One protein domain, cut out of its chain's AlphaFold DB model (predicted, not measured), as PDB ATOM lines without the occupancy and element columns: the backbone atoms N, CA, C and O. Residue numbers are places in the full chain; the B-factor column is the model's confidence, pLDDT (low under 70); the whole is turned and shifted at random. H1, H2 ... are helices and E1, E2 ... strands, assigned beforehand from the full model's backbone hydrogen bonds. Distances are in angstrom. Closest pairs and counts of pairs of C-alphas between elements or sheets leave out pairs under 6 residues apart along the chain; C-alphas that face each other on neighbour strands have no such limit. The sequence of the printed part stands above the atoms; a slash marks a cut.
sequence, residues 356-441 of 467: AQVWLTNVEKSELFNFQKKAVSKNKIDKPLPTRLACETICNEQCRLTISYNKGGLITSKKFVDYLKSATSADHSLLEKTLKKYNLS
ATOM      1  N   ALA A 356     -14.310   2.259  32.284       95.19
ATOM      2  CA  ALA A 356     -14.515   2.904  31.000       95.19
ATOM      3  C   ALA A 356     -15.421   4.121  31.155       95.19
ATOM      4  O   ALA A 356     -16.364   4.112  31.947       95.19
ATOM      5  N   GLN A 357     -15.123   5.180  30.406       92.62
ATOM      6  CA  GLN A 357     -15.847   6.445  30.492       92.62
ATOM      7  C   GLN A 357     -16.298   6.916  29.115       92.62
ATOM      8  O   GLN A 357     -15.566   6.821  28.130       92.62
ATOM      9  N   VAL A 358     -17.496   7.488  29.081       92.31
ATOM     10  CA  VAL A 358     -18.078   8.172  27.933       92.31
ATOM     11  C   VAL A 358     -18.151   9.647  28.258       92.31
ATOM     12  O   VAL A 358     -18.934  10.089  29.101       92.31
ATOM     13  N   TRP A 359     -17.355  10.414  27.535       91.25
ATOM     14  CA  TRP A 359     -17.365  11.864  27.574       91.25
ATOM     15  C   TRP A 359     -18.042  12.384  26.309       91.25
ATOM     16  O   TRP A 359     -17.859  11.808  25.241       91.25
ATOM     17  N   LEU A 360     -18.833  13.448  26.439       89.25
ATOM     18  CA  LEU A 360     -19.567  14.058  25.332       89.25
ATOM     19  C   LEU A 360     -19.418  15.568  25.345       89.25
ATOM     20  O   LEU A 360     -19.452  16.198  26.407       89.25
ATOM     21  N   THR A 361     -19.342  16.145  24.157       88.06
ATOM     22  CA  THR A 361     -19.587  17.560  23.927       88.06
ATOM     23  C   THR A 361     -21.010  17.937  24.340       88.06
ATOM     24  O   THR A 361     -21.967  17.181  24.168       88.06
ATOM     25  N   ASN A 362     -21.154  19.140  24.893       84.69
ATOM     26  CA  ASN A 362     -22.455  19.735  25.218       84.69
ATOM     27  C   ASN A 362     -23.033  20.584  24.079       84.69
ATOM     28  O   ASN A 362     -23.959  21.360  24.310       84.69
ATOM     29  N   VAL A 363     -22.484  20.444  22.874       87.12
ATOM     30  CA  VAL A 363     -22.877  21.215  21.695       87.12
ATOM     31  C   VAL A 363     -23.614  20.341  20.690       87.12
ATOM     32  O   VAL A 363     -23.531  19.113  20.734       87.12
ATOM     33  N   GLU A 364     -24.310  20.981  19.760       87.81
ATOM     34  CA  GLU A 364     -24.968  20.289  18.657       87.81
ATOM     35  C   GLU A 364     -23.951  19.709  17.663       87.81
ATOM     36  O   GLU A 364     -22.836  20.216  17.494       87.81
ATOM     37  N   LYS A 365     -24.349  18.652  16.942       85.25
ATOM     38  CA  LYS A 365     -23.471  17.954  15.982       85.25
ATOM     39  C   LYS A 365     -22.924  18.892  14.891       85.25
ATOM     40  O   LYS A 365     -21.795  18.715  14.437       85.25
ATOM     41  N   SER A 366     -23.698  19.902  14.488       87.50
ATOM     42  CA  SER A 366     -23.289  20.927  13.516       87.50
ATOM     43  C   SER A 366     -22.167  21.829  14.040       87.50
ATOM     44  O   SER A 366     -21.255  22.179  13.291       87.50
ATOM     45  N   GLU A 367     -22.188  22.171  15.328       90.75
ATOM     46  CA  GLU A 367     -21.132  22.954  15.968       90.75
ATOM     47  C   GLU A 367     -19.846  22.132  16.091       90.75
ATOM     48  O   GLU A 367     -18.775  22.612  15.711       90.75
ATOM     49  N   LEU A 368     -19.951  20.867  16.516       89.56
ATOM     50  CA  LEU A 368     -18.815  19.939  16.551       89.56
ATOM     51  C   LEU A 368     -18.194  19.747  15.157       89.56
ATOM     52  O   LEU A 368     -16.970  19.742  15.012       89.56
ATOM     53  N   PHE A 369     -19.022  19.651  14.116       89.69
ATOM     54  CA  PHE A 369     -18.550  19.594  12.737       89.69
ATOM     55  C   PHE A 369     -17.794  20.856  12.319       89.69
ATOM     56  O   PHE A 369     -16.679  20.767  11.801       89.69
ATOM     57  N   ASN A 370     -18.363  22.038  12.562       90.44
ATOM     58  CA  ASN A 370     -17.708  23.306  12.241       90.44
ATOM     59  C   ASN A 370     -16.377  23.448  12.989       90.44
ATOM     60  O   ASN A 370     -15.385  23.910  12.418       90.44
ATOM     61  N   PHE A 371     -16.337  22.992  14.242       91.50
ATOM     62  CA  PHE A 371     -15.123  22.922  15.040       91.50
ATOM     63  C   PHE A 371     -14.069  22.006  14.405       91.50
ATOM     64  O   PHE A 371     -12.932  22.441  14.207       91.50
ATOM     65  N   GLN A 372     -14.440  20.780  14.016       92.44
ATOM     66  CA  GLN A 372     -13.540  19.851  13.328       92.44
ATOM     67  C   GLN A 372     -13.027  20.447  12.012       92.44
ATOM     68  O   GLN A 372     -11.819  20.487  11.783       92.44
ATOM     69  N   LYS A 373     -13.922  20.971  11.170       90.94
ATOM     70  CA  LYS A 373     -13.576  21.561   9.870       90.94
ATOM     71  C   LYS A 373     -12.590  22.720  10.019       90.94
ATOM     72  O   LYS A 373     -11.602  22.782   9.288       90.94
ATOM     73  N   LYS A 374     -12.823  23.610  10.991       91.81
ATOM     74  CA  LYS A 374     -11.915  24.720  11.315       91.81
ATOM     75  C   LYS A 374     -10.564  24.212  11.819       91.81
ATOM     76  O   LYS A 374      -9.530  24.757  11.444       91.81
ATOM     77  N   ALA A 375     -10.560  23.179  12.659       91.00
ATOM     78  CA  ALA A 375      -9.324  22.623  13.190       91.00
ATOM     79  C   ALA A 375      -8.473  21.942  12.112       91.00
ATOM     80  O   ALA A 375      -7.250  22.091  12.104       91.00
ATOM     81  N   VAL A 376      -9.125  21.234  11.187       89.88
ATOM     82  CA  VAL A 376      -8.491  20.616  10.021       89.88
ATOM     83  C   VAL A 376      -7.923  21.692   9.094       89.88
ATOM     84  O   VAL A 376      -6.741  21.633   8.767       89.88
ATOM     85  N   SER A 377      -8.709  22.717   8.738       90.06
ATOM     86  CA  SER A 377      -8.259  23.769   7.815       90.06
ATOM     87  C   SER A 377      -7.115  24.618   8.371       90.06
ATOM     88  O   SER A 377      -6.219  25.006   7.628       90.06
ATOM     89  N   LYS A 378      -7.109  24.878   9.683       90.00
ATOM     90  CA  LYS A 378      -6.039  25.627  10.363       90.00
ATOM     91  C   LYS A 378      -4.879  24.759  10.840       90.00
ATOM     92  O   LYS A 378      -3.929  25.282  11.418       90.00
ATOM     93  N   ASN A 379      -4.978  23.441  10.677       86.56
ATOM     94  CA  ASN A 379      -4.063  22.471  11.268       86.56
ATOM     95  C   ASN A 379      -3.815  22.672  12.781       86.56
ATOM     96  O   ASN A 379      -2.704  22.506  13.294       86.56
ATOM     97  N   LYS A 380      -4.854  23.075  13.518       85.75
ATOM     98  CA  LYS A 380      -4.759  23.429  14.937       85.75
ATOM     99  C   LYS A 380      -6.117  23.311  15.614       85.75
ATOM    100  O   LYS A 380      -7.101  23.846  15.126       85.75
ATOM    101  N   ILE A 381      -6.144  22.679  16.784       84.62
ATOM    102  CA  ILE A 381      -7.288  22.758  17.697       84.62
ATOM    103  C   ILE A 381      -7.128  24.019  18.551       84.62
ATOM    104  O   ILE A 381      -6.093  24.189  19.199       84.62
ATOM    105  N   ASP A 382      -8.133  24.897  18.500       80.50
ATOM    106  CA  ASP A 382      -8.229  26.112  19.317       80.50
ATOM    107  C   ASP A 382      -8.670  25.745  20.758       80.50
ATOM    108  O   ASP A 382      -8.200  24.767  21.343       80.50
ATOM    109  N   LYS A 383      -9.573  26.524  21.362       88.75
ATOM    110  CA  LYS A 383     -10.175  26.218  22.660       88.75
ATOM    111  C   LYS A 383     -11.111  25.005  22.516       88.75
ATOM    112  O   LYS A 383     -12.022  25.087  21.694       88.75
ATOM    113  N   PRO A 384     -10.927  23.918  23.292       89.25
ATOM    114  CA  PRO A 384     -11.828  22.773  23.252       89.25
ATOM    115  C   PRO A 384     -13.275  23.165  23.549       89.25
ATOM    116  O   PRO A 384     -13.530  24.039  24.382       89.25
ATOM    117  N   LEU A 385     -14.207  22.470  22.904       91.06
ATOM    118  CA  LEU A 385     -15.630  22.591  23.187       91.06
ATOM    119  C   LEU A 385     -15.933  22.060  24.599       91.06
ATOM    120  O   LEU A 385     -15.247  21.138  25.065       91.06
ATOM    121  N   PRO A 386     -16.952  22.602  25.291       89.00
ATOM    122  CA  PRO A 386     -17.367  22.104  26.597       89.00
ATOM    123  C   PRO A 386     -17.699  20.610  26.546       89.00
ATOM    124  O   PRO A 386     -18.486  20.172  25.708       89.00
ATOM    125  N   THR A 387     -17.116  19.840  27.464       89.56
ATOM    126  CA  THR A 387     -17.304  18.387  27.580       89.56
ATOM    127  C   THR A 387     -17.813  18.022  28.954       89.56
ATOM    128  O   THR A 387     -17.353  18.586  29.947       89.56
ATOM    129  N   ARG A 388     -18.672  17.012  29.018       89.88
ATOM    130  CA  ARG A 388     -19.150  16.411  30.262       89.88
ATOM    131  C   ARG A 388     -18.926  14.908  30.264       89.88
ATOM    132  O   ARG A 388     -18.876  14.284  29.205       89.88
ATOM    133  N   LEU A 389     -18.864  14.336  31.458       91.50
ATOM    134  CA  LEU A 389     -19.011  12.901  31.642       91.50
ATOM    135  C   LEU A 389     -20.492  12.559  31.456       91.50
ATOM    136  O   LEU A 389     -21.351  13.148  32.108       91.50
ATOM    137  N   ALA A 390     -20.801  11.665  30.523       92.00
ATOM    138  CA  ALA A 390     -22.170  11.247  30.237       92.00
ATOM    139  C   ALA A 390     -22.494   9.902  30.884       92.00
ATOM    140  O   ALA A 390     -23.595   9.713  31.397       92.00
ATOM    141  N   CYS A 391     -21.535   8.982  30.872       93.50
ATOM    142  CA  CYS A 391     -21.670   7.669  31.478       93.50
ATOM    143  C   CYS A 391     -20.290   7.152  31.879       93.50
ATOM    144  O   CYS A 391     -19.295   7.445  31.214       93.50
ATOM    145  N   GLU A 392     -20.222   6.362  32.939       95.25
ATOM    146  CA  GLU A 392     -19.030   5.596  33.274       95.25
ATOM    147  C   GLU A 392     -19.397   4.233  33.830       95.25
ATOM    148  O   GLU A 392     -20.473   4.033  34.400       95.25
ATOM    149  N   THR A 393     -18.487   3.287  33.658       95.88
ATOM    150  CA  THR A 393     -18.636   1.954  34.202       95.88
ATOM    151  C   THR A 393     -17.348   1.502  34.850       95.88
ATOM    152  O   THR A 393     -16.264   1.747  34.326       95.88
ATOM    153  N   ILE A 394     -17.480   0.850  35.997       95.62
ATOM    154  CA  ILE A 394     -16.391   0.234  36.735       95.62
ATOM    155  C   ILE A 394     -16.763  -1.223  37.004       95.62
ATOM    156  O   ILE A 394     -17.894  -1.512  37.390       95.62
ATOM    157  N   CYS A 395     -15.846  -2.157  36.787       94.50
ATOM    158  CA  CYS A 395     -16.122  -3.570  37.021       94.50
ATOM    159  C   CYS A 395     -14.901  -4.333  37.514       94.50
ATOM    160  O   CYS A 395     -13.758  -3.947  37.268       94.50
ATOM    161  N   ASN A 396     -15.167  -5.444  38.187       92.06
ATOM    162  CA  ASN A 396     -14.202  -6.488  38.495       92.06
ATOM    163  C   ASN A 396     -14.679  -7.806  37.849       92.06
ATOM    164  O   ASN A 396     -15.537  -7.796  36.966       92.06
ATOM    165  N   GLU A 397     -14.112  -8.941  38.255       89.25
ATOM    166  CA  GLU A 397     -14.530 -10.260  37.752       89.25
ATOM    167  C   GLU A 397     -15.918 -10.696  38.264       89.25
ATOM    168  O   GLU A 397     -16.548 -11.549  37.648       89.25
ATOM    169  N   GLN A 398     -16.414 -10.105  39.358       90.25
ATOM    170  CA  GLN A 398     -17.675 -10.487  40.005       90.25
ATOM    171  C   GLN A 398     -18.869  -9.688  39.477       90.25
ATOM    172  O   GLN A 398     -19.933 -10.253  39.231       90.25
ATOM    173  N   CYS A 399     -18.713  -8.373  39.318       92.31
ATOM    174  CA  CYS A 399     -19.807  -7.463  38.999       92.31
ATOM    175  C   CYS A 399     -19.331  -6.187  38.291       92.31
ATOM    176  O   CYS A 399     -18.139  -5.866  38.216       92.31
ATOM    177  N   ARG A 400     -20.302  -5.428  37.785       95.00
ATOM    178  CA  ARG A 400     -20.136  -4.126  37.141       95.00
ATOM    179  C   ARG A 400     -21.120  -3.121  37.706       95.00
ATOM    180  O   ARG A 400     -22.296  -3.423  37.863       95.00
ATOM    181  N   LEU A 401     -20.641  -1.904  37.909       95.94
ATOM    182  CA  LEU A 401     -21.427  -0.721  38.216       95.94
ATOM    183  C   LEU A 401     -21.383   0.231  37.026       95.94
ATOM    184  O   LEU A 401     -20.302   0.601  36.578       95.94
ATOM    185  N   THR A 402     -22.542   0.680  36.560       96.06
ATOM    186  CA  THR A 402     -22.664   1.739  35.551       96.06
ATOM    187  C   THR A 402     -23.431   2.921  36.128       96.06
ATOM    188  O   THR A 402     -24.505   2.740  36.705       96.06
ATOM    189  N   ILE A 403     -22.890   4.128  35.958       95.88
ATOM    190  CA  ILE A 403     -23.499   5.390  36.389       95.88
ATOM    191  C   ILE A 403     -23.699   6.285  35.169       95.88
ATOM    192  O   ILE A 403     -22.757   6.522  34.415       95.88
ATOM    193  N   SER A 404     -24.918   6.794  34.987       95.06
ATOM    194  CA  SER A 404     -25.240   7.783  33.949       95.06
ATOM    195  C   SER A 404     -25.461   9.164  34.554       95.06
ATOM    196  O   SER A 404     -25.960   9.285  35.674       95.06
ATOM    197  N   TYR A 405     -25.136  10.198  33.780       93.31
ATOM    198  CA  TYR A 405     -25.199  11.595  34.196       93.31
ATOM    199  C   TYR A 405     -26.003  12.446  33.206       93.31
ATOM    200  O   TYR A 405     -25.897  12.288  31.983       93.31
ATOM    201  N   ASN A 406     -26.781  13.403  33.720       90.12
ATOM    202  CA  ASN A 406     -27.449  14.405  32.886       90.12
ATOM    203  C   ASN A 406     -26.467  15.483  32.379       90.12
ATOM    204  O   ASN A 406     -25.269  15.464  32.670       90.12
ATOM    205  N   LYS A 407     -26.974  16.458  31.609       86.12
ATOM    206  CA  LYS A 407     -26.157  17.571  31.089       86.12
ATOM    207  C   LYS A 407     -25.520  18.436  32.191       86.12
ATOM    208  O   LYS A 407     -24.459  19.005  31.949       86.12
ATOM    209  N   GLY A 408     -26.135  18.501  33.374       83.62
ATOM    210  CA  GLY A 408     -25.633  19.219  34.550       83.62
ATOM    211  C   GLY A 408     -24.665  18.414  35.425       83.62
ATOM    212  O   GLY A 408     -24.209  18.930  36.438       83.62
ATOM    213  N   GLY A 409     -24.351  17.165  35.062       86.19
ATOM    214  CA  GLY A 409     -23.451  16.299  35.830       86.19
ATOM    215  C   GLY A 409     -24.095  15.611  37.038       86.19
ATOM    216  O   GLY A 409     -23.383  14.998  37.829       86.19
ATOM    217  N   LEU A 410     -25.422  15.674  37.189       90.31
ATOM    218  CA  LEU A 410     -26.138  14.929  38.230       90.31
ATOM    219  C   LEU A 410     -26.384  13.488  37.777       90.31
ATOM    220  O   LEU A 410     -26.690  13.250  36.606       90.31
ATOM    221  N   ILE A 411     -26.283  12.545  38.715       94.25
ATOM    222  CA  ILE A 411     -26.557  11.124  38.474       94.25
ATOM    223  C   ILE A 411     -28.031  10.950  38.096       94.25
ATOM    224  O   ILE A 411     -28.917  11.360  38.839       94.25
ATOM    225  N   THR A 412     -28.288  10.316  36.953       95.75
ATOM    226  CA  THR A 412     -29.639   9.961  36.490       95.75
ATOM    227  C   THR A 412     -29.950   8.487  36.666       95.75
ATOM    228  O   THR A 412     -31.110   8.119  36.830       95.75
ATOM    229  N   SER A 413     -28.933   7.629  36.621       95.50
ATOM    230  CA  SER A 413     -29.097   6.199  36.845       95.50
ATOM    231  C   SER A 413     -27.836   5.593  37.445       95.50
ATOM    232  O   SER A 413     -26.717   6.052  37.200       95.50
ATOM    233  N   LYS A 414     -28.039   4.543  38.238       96.31
ATOM    234  CA  LYS A 414     -26.994   3.734  38.856       96.31
ATOM    235  C   LYS A 414     -27.435   2.279  38.774       96.31
ATOM    236  O   LYS A 414     -28.487   1.937  39.307       96.31
ATOM    237  N   LYS A 415     -26.674   1.439  38.073       95.12
ATOM    238  CA  LYS A 415     -27.045   0.046  37.802       95.12
ATOM    239  C   LYS A 415     -25.893  -0.895  38.119       95.12
ATOM    240  O   LYS A 415     -24.811  -0.737  37.558       95.12
ATOM    241  N   PHE A 416     -26.162  -1.891  38.957       94.75
ATOM    242  CA  PHE A 416     -25.286  -3.041  39.148       94.75
ATOM    243  C   PHE A 416     -25.680  -4.187  38.216       94.75
ATOM    244  O   PHE A 416     -26.857  -4.379  37.905       94.75
ATOM    245  N   VAL A 417     -24.678  -4.919  37.742       93.12
ATOM    246  CA  VAL A 417     -24.823  -6.163  36.987       93.12
ATOM    247  C   VAL A 417     -23.842  -7.165  37.575       93.12
ATOM    248  O   VAL A 417     -22.633  -6.953  37.488       93.12
ATOM    249  N   ASP A 418     -24.359  -8.245  38.146       92.12
ATOM    250  CA  ASP A 418     -23.544  -9.329  38.681       92.12
ATOM    251  C   ASP A 418     -23.249 -10.338  37.570       92.12
ATOM    252  O   ASP A 418     -24.158 -10.854  36.918       92.12
ATOM    253  N   TYR A 419     -21.965 -10.586  37.321       87.50
ATOM    254  CA  TYR A 419     -21.514 -11.594  36.361       87.50
ATOM    255  C   TYR A 419     -21.538 -12.987  36.973       87.50
ATOM    256  O   TYR A 419     -21.854 -13.962  36.293       87.50
ATOM    257  N   LEU A 420     -21.211 -13.070  38.261       86.56
ATOM    258  CA  LEU A 420     -21.202 -14.305  39.021       86.56
ATOM    259  C   LEU A 420     -22.267 -14.236  40.108       86.56
ATOM    260  O   LEU A 420     -22.419 -13.223  40.785       86.56
ATOM    261  N   LYS A 421     -22.961 -15.358  40.333       82.44
ATOM    262  CA  LYS A 421     -23.938 -15.494  41.430       82.44
ATOM    263  C   LYS A 421     -23.320 -15.252  42.816       82.44
ATOM    264  O   LYS A 421     -24.052 -15.022  43.768       82.44
ATOM    265  N   SER A 422     -21.994 -15.336  42.923       85.12
ATOM    266  CA  SER A 422     -21.210 -15.087  44.135       85.12
ATOM    267  C   SER A 422     -20.945 -13.609  44.429       85.12
ATOM    268  O   SER A 422     -20.334 -13.328  45.456       85.12
ATOM    269  N   ALA A 423     -21.339 -12.677  43.556       85.88
ATOM    270  CA  ALA A 423     -21.136 -11.252  43.795       85.88
ATOM    271  C   ALA A 423     -21.834 -10.803  45.088       85.88
ATOM    272  O   ALA A 423     -22.985 -11.153  45.353       85.88
ATOM    273  N   THR A 424     -21.124 -10.026  45.905       90.50
ATOM    274  CA  THR A 424     -21.592  -9.604  47.229       90.50
ATOM    275  C   THR A 424     -21.815  -8.094  47.309       90.50
ATOM    276  O   THR A 424     -21.293  -7.311  46.515       90.50
ATOM    277  N   SER A 425     -22.513  -7.643  48.354       91.00
ATOM    278  CA  SER A 425     -22.617  -6.213  48.681       91.00
ATOM    279  C   SER A 425     -21.252  -5.560  48.960       91.00
ATOM    280  O   SER A 425     -21.079  -4.357  48.742       91.00
ATOM    281  N   ALA A 426     -20.255  -6.340  49.396       91.62
ATOM    282  CA  ALA A 426     -18.886  -5.866  49.571       91.62
ATOM    283  C   ALA A 426     -18.211  -5.560  48.222       91.62
ATOM    284  O   ALA A 426     -17.509  -4.551  48.117       91.62
ATOM    285  N   ASP A 427     -18.471  -6.362  47.183       91.69
ATOM    286  CA  ASP A 427     -18.004  -6.084  45.819       91.69
ATOM    287  C   ASP A 427     -18.613  -4.784  45.290       91.69
ATOM    288  O   ASP A 427     -17.895  -3.919  44.782       91.69
ATOM    289  N   HIS A 428     -19.921  -4.597  45.487       94.56
ATOM    290  CA  HIS A 428     -20.620  -3.372  45.086       94.56
ATOM    291  C   HIS A 428     -20.019  -2.132  45.763       94.56
ATOM    292  O   HIS A 428     -19.667  -1.156  45.094       94.56
ATOM    293  N   SER A 429     -19.811  -2.197  47.081       94.38
ATOM    294  CA  SER A 429     -19.189  -1.124  47.870       94.38
ATOM    295  C   SER A 429     -17.748  -0.828  47.435       94.38
ATOM    296  O   SER A 429     -17.338   0.336  47.335       94.38
ATOM    297  N   LEU A 430     -16.969  -1.865  47.104       93.94
ATOM    298  CA  LEU A 430     -15.610  -1.715  46.584       93.94
ATOM    299  C   LEU A 430     -15.596  -0.952  45.254       93.94
ATOM    300  O   LEU A 430     -14.769  -0.047  45.086       93.94
ATOM    301  N   LEU A 431     -16.497  -1.292  44.327       94.69
ATOM    302  CA  LEU A 431     -16.616  -0.604  43.039       94.69
ATOM    303  C   LEU A 431     -16.963   0.876  43.232       94.69
ATOM    304  O   LEU A 431     -16.280   1.741  42.683       94.69
ATOM    305  N   GLU A 432     -17.945   1.191  44.075       94.88
ATOM    306  CA  GLU A 432     -18.337   2.575  44.366       94.88
ATOM    307  C   GLU A 432     -17.207   3.390  44.989       94.88
ATOM    308  O   GLU A 432     -16.901   4.499  44.540       94.88
ATOM    309  N   LYS A 433     -16.549   2.838  46.015       94.00
ATOM    310  CA  LYS A 433     -15.431   3.499  46.694       94.00
ATOM    311  C   LYS A 433     -14.272   3.738  45.734       94.00
ATOM    312  O   LYS A 433     -13.651   4.803  45.775       94.00
ATOM    313  N   THR A 434     -13.983   2.765  44.872       91.88
ATOM    314  CA  THR A 434     -12.911   2.879  43.880       91.88
ATOM    315  C   THR A 434     -13.235   3.944  42.842       91.88
ATOM    316  O   THR A 434     -12.385   4.793  42.574       91.88
ATOM    317  N   LEU A 435     -14.464   3.962  42.323       91.25
ATOM    318  CA  LEU A 435     -14.908   4.963  41.356       91.25
ATOM    319  C   LEU A 435     -14.878   6.372  41.948       91.25
ATOM    320  O   LEU A 435     -14.305   7.287  41.363       91.25
ATOM    321  N   LYS A 436     -15.410   6.537  43.164       89.31
ATOM    322  CA  LYS A 436     -15.367   7.810  43.891       89.31
ATOM    323  C   LYS A 436     -13.928   8.279  44.093       89.31
ATOM    324  O   LYS A 436     -13.628   9.446  43.861       89.31
ATOM    325  N   LYS A 437     -13.021   7.382  44.495       87.56
ATOM    326  CA  LYS A 437     -11.596   7.703  44.653       87.56
ATOM    327  C   LYS A 437     -10.964   8.131  43.329       87.56
ATOM    328  O   LYS A 437     -10.186   9.079  43.330       87.56
ATOM    329  N   TYR A 438     -11.293   7.453  42.234       85.38
ATOM    330  CA  TYR A 438     -10.808   7.800  40.903       85.38
ATOM    331  C   TYR A 438     -11.289   9.196  40.477       85.38
ATOM    332  O   TYR A 438     -10.471  10.053  40.157       85.38
ATOM    333  N   ASN A 439     -12.587   9.479  40.598       83.62
ATOM    334  CA  ASN A 439     -13.161  10.778  40.230       83.62
ATOM    335  C   ASN A 439     -12.688  11.932  41.136       83.62
ATOM    336  O   ASN A 439     -12.617  13.077  40.695       83.62
ATOM    337  N   LEU A 440     -12.326  11.646  42.392       80.00
ATOM    338  CA  LEU A 440     -11.703  12.620  43.298       80.00
ATOM    339  C   LEU A 440     -10.203  12.791  43.063       80.00
ATOM    340  O   LEU A 440      -9.636  13.808  43.475       80.00
ATOM    341  N   SER A 441      -9.543  11.806  42.450       67.62
ATOM    342  CA  SER A 441      -8.136  11.923  42.110       67.62
ATOM    343  C   SER A 441      -8.009  12.988  41.030       67.62
ATOM    344  O   SER A 441      -8.246  12.756  39.850       67.62
TER     345      SER A 441
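What this domain is: This is residues 356 to 441 of the 467 residues of the protein "Sulfatase" of Parcubacteria group bacterium GW2011_GWA1_38_7 (UniProt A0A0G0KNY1). An antiparallel sheet, E1 E2 E3 E4, has H2 slanting over one face, with residues 436 to 441 sticking out; H1 lies beyond the end of E1. The printed part has 86 residues, four named strands and two named helices, in the order E1 H1 E2 E3 E4 H2, mixed in class. It is a rod of 55 by 23 by 23 A, only just loose, close to extended, with radius of gyration of the C-alphas 17.5 A.

Where its parts are: E2, residues 387 to 395, spans 23.9 A and bends by 50 degrees at 390. E3 is 399 to 405, E4 411 to 418, H1 365 to 377. E1, 356 to 361, begins at (-14.515, 2.904, 31.000); H2, 425 to 440, 22.4 A, ends at (-11.703, 12.620, 43.298).

How they stand to each other: E2, E3, E4 form a meander, antiparallel neighbours in succession; N 392 and O 403 are 2.9 A apart, within hydrogen-bond range. H2 is on the sheet, over E2 and E3, height 9.2 A; the C-alphas of Ile 394 and Leu 431, closest of E2 and H2, are 6.4 A apart. H1 is not on it. Both helices have every O i to N i+4 pair within range.

The domain as a whole: The printed part has no cut and no long link; residue 441 is under pLDDT 70.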